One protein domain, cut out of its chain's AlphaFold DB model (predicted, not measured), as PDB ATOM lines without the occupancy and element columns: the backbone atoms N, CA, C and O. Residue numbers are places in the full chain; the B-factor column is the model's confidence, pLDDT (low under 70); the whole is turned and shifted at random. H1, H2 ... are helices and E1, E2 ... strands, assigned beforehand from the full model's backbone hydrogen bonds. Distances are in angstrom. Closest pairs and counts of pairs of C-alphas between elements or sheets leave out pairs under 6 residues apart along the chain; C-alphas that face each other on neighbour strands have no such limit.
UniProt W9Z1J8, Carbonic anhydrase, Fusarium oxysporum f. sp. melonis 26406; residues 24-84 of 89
ATOM      1  N   VAL A  24      41.360  66.705 105.597       76.12
ATOM      2  CA  VAL A  24      41.384  67.026 104.166       76.12
ATOM      3  C   VAL A  24      41.407  68.529 103.868       76.12
ATOM      4  O   VAL A  24      42.062  68.928 102.910       76.12
ATOM      5  N   SER A  25      40.737  69.377 104.658       76.81
ATOM      6  CA  SER A  25      40.724  70.826 104.415       76.81
ATOM      7  C   SER A  25      42.055  71.456 104.811       76.81
ATOM      8  O   SER A  25      42.583  72.276 104.065       76.81
ATOM      9  N   GLU A  26      42.645  71.010 105.920       78.56
ATOM     10  CA  GLU A  26      43.989  71.422 106.333       78.56
ATOM     11  C   GLU A  26      45.047  71.007 105.307       78.56
ATOM     12  O   GLU A  26      45.908  71.807 104.935       78.56
ATOM     13  N   LEU A  27      44.970  69.763 104.819       82.75
ATOM     14  CA  LEU A  27      45.895  69.255 103.811       82.75
ATOM     15  C   LEU A  27      45.767  70.038 102.499       82.75
ATOM     16  O   LEU A  27      46.783  70.403 101.913       82.75
ATOM     17  N   ASN A  28      44.538  70.349 102.080       86.00
ATOM     18  CA  ASN A  28      44.293  71.163 100.896       86.00
ATOM     19  C   ASN A  28      44.897  72.565 101.044       86.00
ATOM     20  O   ASN A  28      45.636  73.000 100.171       86.00
ATOM     21  N   VAL A  29      44.654  73.258 102.162       85.56
ATOM     22  CA  VAL A  29      45.225  74.598 102.386       85.56
ATOM     23  C   VAL A  29      46.752  74.550 102.384       85.56
ATOM     24  O   VAL A  29      47.385  75.355 101.703       85.56
ATOM     25  N   ARG A  30      47.363  73.569 103.061       85.31
ATOM     26  CA  ARG A  30      48.824  73.392 103.052       85.31
ATOM     27  C   ARG A  30      49.376  73.149 101.649       85.31
ATOM     28  O   ARG A  30      50.399  73.735 101.294       85.31
ATOM     29  N   GLU A  31      48.717  72.316 100.850       85.94
ATOM     30  CA  GLU A  31      49.183  72.011  99.495       85.94
ATOM     31  C   GLU A  31      48.985  73.191  98.537       85.94
ATOM     32  O   GLU A  31      49.853  73.471  97.709       85.94
ATOM     33  N   GLN A  32      47.921  73.974  98.710       85.75
ATOM     34  CA  GLN A  32      47.712  75.192  97.929       85.75
ATOM     35  C   GLN A  32      48.736  76.273  98.270       85.75
ATOM     36  O   GLN A  32      49.294  76.889  97.362       85.75
ATOM     37  N   CYS A  33      49.081  76.442  99.549       87.50
ATOM     38  CA  CYS A  33      50.201  77.298  99.937       87.50
ATOM     39  C   CYS A  33      51.505  76.838  99.267       87.50
ATOM     40  O   CYS A  33      52.264  77.668  98.772       87.50
ATOM     41  N   ARG A  34      51.756  75.524  99.186       85.62
ATOM     42  CA  ARG A  34      52.938  74.980  98.500       85.62
ATOM     43  C   ARG A  34      52.938  75.302  97.012       85.62
ATOM     44  O   ARG A  34      53.979  75.674  96.480       85.62
ATOM     45  N   ASN A  35      51.796  75.183  96.346       86.25
ATOM     46  CA  ASN A  35      51.680  75.504  94.926       86.25
ATOM     47  C   ASN A  35      51.940  76.987  94.642       86.25
ATOM     48  O   ASN A  35      52.642  77.290  93.684       86.25
ATOM     49  N   ILE A  36      51.482  77.892  95.509       85.31
ATOM     50  CA  ILE A  36      51.763  79.332  95.386       85.31
ATOM     51  C   ILE A  36      53.269  79.617  95.513       85.31
ATOM     52  O   ILE A  36      53.815  80.395  94.737       85.31
ATOM     53  N   VAL A  37      53.967  78.956  96.444       84.75
ATOM     54  CA  VAL A  37      55.424  79.125  96.641       84.75
ATOM     55  C   VAL A  37      56.253  78.585  95.466       84.75
ATOM     56  O   VAL A  37      57.370  79.047  95.229       84.75
ATOM     57  N   LYS A  38      55.722  77.629  94.693       81.75
ATOM     58  CA  LYS A  38      56.367  77.130  93.462       81.75
ATOM     59  C   LYS A  38      56.343  78.146  92.317       81.75
ATOM     60  O   LYS A  38      57.118  77.996  91.378       81.75
ATOM     61  N   THR A  39      55.479  79.157  92.368       85.19
ATOM     62  CA  THR A  39      55.364  80.152  91.299       85.19
ATOM     63  C   THR A  39      56.596  81.055  91.252       85.19
ATOM     64  O   THR A  39      56.988  81.640  92.264       85.19
ATOM     65  N   ALA A  40      57.177  81.222  90.061       80.25
ATOM     66  CA  ALA A  40      58.393  82.010  89.855       80.25
ATOM     67  C   ALA A  40      58.260  83.467  90.329       80.25
ATOM     68  O   ALA A  40      59.170  83.997  90.962       80.25
ATOM     69  N   GLU A  41      57.104  84.093  90.100       81.25
ATOM     70  CA  GLU A  41      56.823  85.470  90.528       81.25
ATOM     71  C   GLU A  41      56.918  85.644  92.049       81.25
ATOM     72  O   GLU A  41      57.482  86.627  92.532       81.25
ATOM     73  N   VAL A  42      56.419  84.668  92.818       81.81
ATOM     74  CA  VAL A  42      56.474  84.691  94.286       81.81
ATOM     75  C   VAL A  42      57.918  84.567  94.759       81.81
ATOM     76  O   VAL A  42      58.329  85.304  95.650       81.81
ATOM     77  N   GLN A  43      58.710  83.696  94.133       77.25
ATOM     78  CA  GLN A  43      60.120  83.516  94.484       77.25
ATOM     79  C   GLN A  43      60.965  84.748  94.147       77.25
ATOM     80  O   GLN A  43      61.735  85.207  94.990       77.25
ATOM     81  N   GLN A  44      60.792  85.322  92.954       81.38
ATOM     82  CA  GLN A  44      61.509  86.526  92.525       81.38
ATOM     83  C   GLN A  44      61.128  87.745  93.374       81.38
ATOM     84  O   GLN A  44      61.999  88.487  93.832       81.38
ATOM     85  N   SER A  45      59.831  87.939  93.636       83.62
ATOM     86  CA  SER A  45      59.356  89.030  94.491       83.62
ATOM     87  C   SER A  45      59.849  88.868  95.929       83.62
ATOM     88  O   SER A  45      60.300  89.843  96.534       83.62
ATOM     89  N   TYR A  46      59.839  87.644  96.465       83.69
ATOM     90  CA  TYR A  46      60.343  87.381  97.809       83.69
ATOM     91  C   TYR A  46      61.860  87.590  97.905       83.69
ATOM     92  O   TYR A  46      62.324  88.202  98.861       83.69
ATOM     93  N   ALA A  47      62.635  87.185  96.896       79.25
ATOM     94  CA  ALA A  47      64.077  87.436  96.853       79.25
ATOM     95  C   ALA A  47      64.415  88.937  96.800       79.25
ATOM     96  O   ALA A  47      65.378  89.378  97.426       79.25
ATOM     97  N   LYS A  48      63.617  89.735  96.080       79.69
ATOM     98  CA  LYS A  48      63.865  91.171  95.897       79.69
ATOM     99  C   LYS A  48      63.352  92.034  97.052       79.69
ATOM    100  O   LYS A  48      64.004  93.002  97.425       79.69
ATOM    101  N   ASN A  49      62.184  91.698  97.597       79.69
ATOM    102  CA  ASN A  49      61.433  92.566  98.508       79.69
ATOM    103  C   ASN A  49      61.036  91.880  99.828       79.69
ATOM    104  O   ASN A  49      60.331  92.488 100.629       79.69
ATOM    105  N   SER A  50      61.434  90.620 100.061       80.56
ATOM    106  CA  SER A  50      60.987  89.799 101.209       80.56
ATOM    107  C   SER A  50      59.457  89.688 101.337       80.56
ATOM    108  O   SER A  50      58.916  89.461 102.418       80.56
ATOM    109  N   PHE A  51      58.746  89.850 100.218       79.06
ATOM    110  CA  PHE A  51      57.289  89.852 100.116       79.06
ATOM    111  C   PHE A  51      56.884  89.240  98.765       79.06
ATOM    112  O   PHE A  51      57.551  89.535  97.770       79.06
ATOM    113  N   PRO A  52      55.809  88.435  98.661       79.62
ATOM    114  CA  PRO A  52      54.749  88.172  99.647       79.62
ATOM    115  C   PRO A  52      55.040  87.034 100.640       79.62
ATOM    116  O   PRO A  52      55.745  86.083 100.316       79.62
ATOM    117  N   ILE A  53      54.450  87.118 101.842       83.19
ATOM    118  CA  ILE A  53      54.438  86.039 102.849       83.19
ATOM    119  C   ILE A  53      53.102  85.300 102.745       83.19
ATOM    120  O   ILE A  53      52.040  85.922 102.783       83.19
ATOM    121  N   VAL A  54      53.146  83.973 102.617       82.31
ATOM    122  CA  VAL A  54      51.934  83.146 102.532       82.31
ATOM    123  C   VAL A  54      51.549  82.645 103.919       82.31
ATOM    124  O   VAL A  54      52.335  81.978 104.587       82.31
ATOM    125  N   HIS A  55      50.309  82.924 104.316       84.88
ATOM    126  CA  HIS A  55      49.684  82.392 105.525       84.88
ATOM    127  C   HIS A  55      48.564  81.420 105.146       84.88
ATOM    128  O   HIS A  55      47.871  81.623 104.149       84.88
ATOM    129  N   GLY A  56      48.387  80.359 105.936       84.94
ATOM    130  CA  GLY A  56      47.328  79.373 105.732       84.94
ATOM    131  C   GLY A  56      46.328  79.412 106.872       84.94
ATOM    132  O   GLY A  56      46.646  78.983 107.981       84.94
ATOM    133  N   TRP A  57      45.120  79.891 106.596       86.88
ATOM    134  CA  TRP A  57      44.039  79.934 107.573       86.88
ATOM    135  C   TRP A  57      42.893  79.025 107.155       86.88
ATOM    136  O   TRP A  57      42.549  78.932 105.976       86.88
ATOM    137  N   VAL A  58      42.282  78.374 108.137       83.00
ATOM    138  CA  VAL A  58      41.071  77.576 107.959       83.00
ATOM    139  C   VAL A  58      39.954  78.250 108.729       83.00
ATOM    140  O   VAL A  58      40.001  78.362 109.952       83.00
ATOM    141  N   PHE A  59      38.945  78.707 107.999       84.19
ATOM    142  CA  PHE A  59      37.743  79.268 108.590       84.19
ATOM    143  C   PHE A  59      36.679  78.185 108.727       84.19
ATOM    144  O   PHE A  59      36.329  77.521 107.749       84.19
ATOM    145  N   ASN A  60      36.161  78.004 109.937       81.69
ATOM    146  CA  ASN A  60      35.100  77.050 110.200       81.69
ATOM    147  C   ASN A  60      33.742  77.765 110.197       81.69
ATOM    148  O   ASN A  60      33.441  78.595 111.053       81.69
ATOM    149  N   LEU A  61      32.911  77.419 109.214       81.69
ATOM    150  CA  LEU A  61      31.607  78.046 108.982       81.69
ATOM    151  C   LEU A  61      30.574  77.735 110.074       81.69
ATOM    152  O   LEU A  61      29.616  78.484 110.229       81.69
ATOM    153  N   HIS A  62      30.748  76.646 110.827       80.88
ATOM    154  CA  HIS A  62      29.774  76.213 111.831       80.88
ATOM    155  C   HIS A  62      29.918  76.958 113.159       80.88
ATOM    156  O   HIS A  62      28.924  77.196 113.837       80.88
ATOM    157  N   ASN A  63      31.146  77.312 113.537       78.94
ATOM    158  CA  ASN A  63      31.450  77.981 114.805       78.94
ATOM    159  C   ASN A  63      32.030  79.394 114.621       78.94
ATOM    160  O   ASN A  63      32.231  80.096 115.608       78.94
ATOM    161  N   GLY A  64      32.304  79.813 113.381       85.38
ATOM    162  CA  GLY A  64      32.896  81.112 113.063       85.38
ATOM    163  C   GLY A  64      34.351  81.266 113.516       85.38
ATOM    164  O   GLY A  64      34.853  82.387 113.564       85.38
ATOM    165  N   LEU A  65      35.033  80.173 113.875       84.94
ATOM    166  CA  LEU A  65      36.411  80.217 114.354       84.94
ATOM    167  C   LEU A  65      37.395  80.186 113.183       84.94
ATOM    168  O   LEU A  65      37.313  79.339 112.289       84.94
ATOM    169  N   LEU A  66      38.368  81.096 113.227       85.25
ATOM    170  CA  LEU A  66      39.522  81.097 112.338       85.25
ATOM    171  C   LEU A  66      40.668  80.337 113.011       85.25
ATOM    172  O   LEU A  66      41.142  80.728 114.075       85.25
ATOM    173  N   THR A  67      41.112  79.253 112.384       83.38
ATOM    174  CA  THR A  67      42.259  78.465 112.838       83.38
ATOM    175  C   THR A  67      43.458  78.790 111.962       83.38
ATOM    176  O   THR A  67      43.422  78.579 110.749       83.38
ATOM    177  N   ASP A  68      44.525  79.303 112.569       85.38
ATOM    178  CA  ASP A  68      45.808  79.467 111.888       85.38
ATOM    179  C   ASP A  68      46.554  78.127 111.852       85.38
ATOM    180  O   ASP A  68      46.804  77.518 112.895       85.38
ATOM    181  N   LEU A  69      46.923  77.676 110.650       82.69
ATOM    182  CA  LEU A  69      47.683  76.442 110.448       82.69
ATOM    183  C   LEU A  69      49.183  76.612 110.722       82.69
ATOM    184  O   LEU A  69      49.917  75.628 110.617       82.69
ATOM    185  N   LYS A  70      49.647  77.827 111.060       82.56
ATOM    186  CA  LYS A  70      51.049  78.141 111.386       82.56
ATOM    187  C   LYS A  70      52.019  77.579 110.346       82.56
ATOM    188  O   LYS A  70      52.946  76.834 110.661       82.56
ATOM    189  N   ILE A  71      51.766  77.907 109.082       81.75
ATOM    190  CA  ILE A  71      52.611  77.458 107.976       81.75
ATOM    191  C   ILE A  71      53.967  78.165 108.056       81.75
ATOM    192  O   ILE A  71      54.040  79.392 108.022       81.75
ATOM    193  N   ASP A  72      55.041  77.380 108.128       82.38
ATOM    194  CA  ASP A  72      56.415  77.879 108.069       82.38
ATOM    195  C   ASP A  72      56.800  78.181 106.611       82.38
ATOM    196  O   ASP A  72      57.258  77.315 105.857       82.38
ATOM    197  N   PHE A  73      56.542  79.423 106.196       81.25
ATOM    198  CA  PHE A  73      56.830  79.898 104.846       81.25
ATOM    199  C   PHE A  73      58.329  79.838 104.487       81.25
ATOM    200  O   PHE A  73      58.639  79.292 103.425       81.25
ATOM    201  N   PRO A  74      59.273  80.325 105.323       81.44
ATOM    202  CA  PRO A  74      60.705  80.202 105.046       81.44
ATOM    203  C   PRO A  74      61.165  78.756 104.832       81.44
ATOM    204  O   PRO A  74      61.921  78.485 103.895       81.44
ATOM    205  N   ALA A  75      60.697  77.818 105.664       83.31
ATOM    206  CA  ALA A  75      61.026  76.404 105.499       83.31
ATOM    207  C   ALA A  75      60.474  75.849 104.177       83.31
ATOM    208  O   ALA A  75      61.198  75.188 103.430       83.31
ATOM    209  N   MET A  76      59.223  76.179 103.844       81.75
ATOM    210  CA  MET A  76      58.614  75.780 102.576       81.75
ATOM    211  C   MET A  76      59.336  76.350 101.355       81.75
ATOM    212  O   MET A  76      59.544  75.622 100.386       81.75
ATOM    213  N   LEU A  77      59.726  77.625 101.387       79.88
ATOM    214  CA  LEU A  77      60.470  78.253 100.299       79.88
ATOM    215  C   LEU A  77      61.810  77.551 100.086       79.88
ATOM    216  O   LEU A  77      62.145  77.208  98.956       79.88
ATOM    217  N   LYS A  78      62.536  77.264 101.172       81.38
ATOM    218  CA  LYS A  78      63.807  76.538 101.115       81.38
ATOM    219  C   LYS A  78      63.642  75.144 100.512       81.38
ATOM    220  O   LYS A  78      64.496  74.704  99.748       81.38
ATOM    221  N   ASP A  79      62.562  74.440 100.839       81.00
ATOM    222  CA  ASP A  79      62.284  73.118 100.271       81.00
ATOM    223  C   ASP A  79      61.910  73.175  98.789       81.00
ATOM    224  O   ASP A  79      62.314  72.299  98.026       81.00
ATOM    225  N   VAL A  80      61.192  74.212  98.358       76.94
ATOM    226  CA  VAL A  80      60.860  74.414  96.943       76.94
ATOM    227  C   VAL A  80      62.095  74.830  96.135       76.94
ATOM    228  O   VAL A  80      62.312  74.279  95.058       76.94
ATOM    229  N   GLN A  81      62.943  75.719  96.662       71.62
ATOM    230  CA  GLN A  81      64.192  76.148  96.015       71.62
ATOM    231  C   GLN A  81      65.182  74.993  95.802       71.62
ATOM    232  O   GLN A  81      65.876  74.967  94.792       71.62
ATOM    233  N   LYS A  82      65.211  73.990  96.694       69.69
ATOM    234  CA  LYS A  82      66.018  72.767  96.491       69.69
ATOM    235  C   LYS A  82      65.611  71.975  95.245       69.69
ATOM    236  O   LYS A  82      66.433  71.241  94.711       69.69
ATOM    237  N   VAL A  83      64.342  72.056  94.840       68.50
ATOM    238  CA  VAL A  83      63.784  71.282  93.718       68.50
ATOM    239  C   VAL A  83      63.738  72.119  92.435       68.50
ATOM    240  O   VAL A  83      63.943  71.582  91.353       68.50
ATOM    241  N   TYR A  84      63.503  73.427  92.554       56.88
ATOM    242  CA  TYR A  84      63.402  74.368  91.441       56.88
ATOM    243  C   TYR A  84      64.333  75.561  91.677       56.88
ATOM    244  O   TYR A  84      63.900  76.599  92.181       56.88
TER     245      TYR A  84
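This is residues 24 to 84 of the 89 residues of the protein "Carbonic anhydrase" of Fusarium oxysporum f. sp. melonis 26406 (UniProt W9Z1J8). A helix, H1, and a thin hairpin of two short strands, E1 and E2, make an elongated model; the start of H1 lies beside E1, while H2 and H3 gather near the other end of H1. The loop of residues 60 to 65, between the two strands, sticks out at one end of the longest axis, and residues 50 to 56 lead back from H2 to the hairpin. The printed part has 61 residues with three named helices and two named strands, in the order H1 H2 E1 E2 H3; the two strands form one antiparallel sheet, and the class is mostly helix. The whole is only just loose, close to compact, with a radius of gyration of the C-alphas of 12.9 A and spans of 40 by 22 by 16 A.

H1 is residues 24 to 37, begins with C-alpha 24 at (41.384, 67.026, 104.166) and measures 20.0 A from first to last C-alpha. H2, residues 40 to 49, measures 14.0 A. E1 is residues 57 to 59, 6.4 A long, with C-alpha 57 at (44.039, 79.934, 107.573). E2, residues 66 to 68, is 6.5 A long. H3, residues 73 to 81, measures 12.1 A and ends with C-alpha 81 at (64.192, 76.148, 96.015).

H1 touches H3 with residues 34 to 37 alone, at a steep tilt of 62 degrees, the same way; the closest C-alphas are those of Val 37 and Leu 77, 6.3 A apart. H1 and H2 are close but not clearly touching, with the closest C-alphas, those of Val 37 and Gln 43, 6.8 A apart; their tilt of 69 degrees is steep, only just short of about perpendicular. H2 and H3 are also close but not clearly touching, at a steep tilt of 56 degrees, opposite ways, with the closest C-alphas, those of Gln 43 and Leu 77, 7.9 A apart. The closest C-alphas of H1 and E1 are those of Glu 26 and Val 58, 7.0 A apart, while H1 and E2 are apart. E1 and E2 form an antiparallel hairpin at 159 degrees between directions, with N 58 and O 67 at 2.9 A and N 67 and O 58 at 2.8 A, within hydrogen-bond range. In H1, H2 and H3 every O i to N i+4 pair is within hydrogen-bond range.

The C-alphas farthest apart are those of Lys 48 and His 62, 40.5 A. The printed part has no cut, and no link is long. The mean pLDDT of the printed part is 81.4, and residues 82 to 84 are under 70.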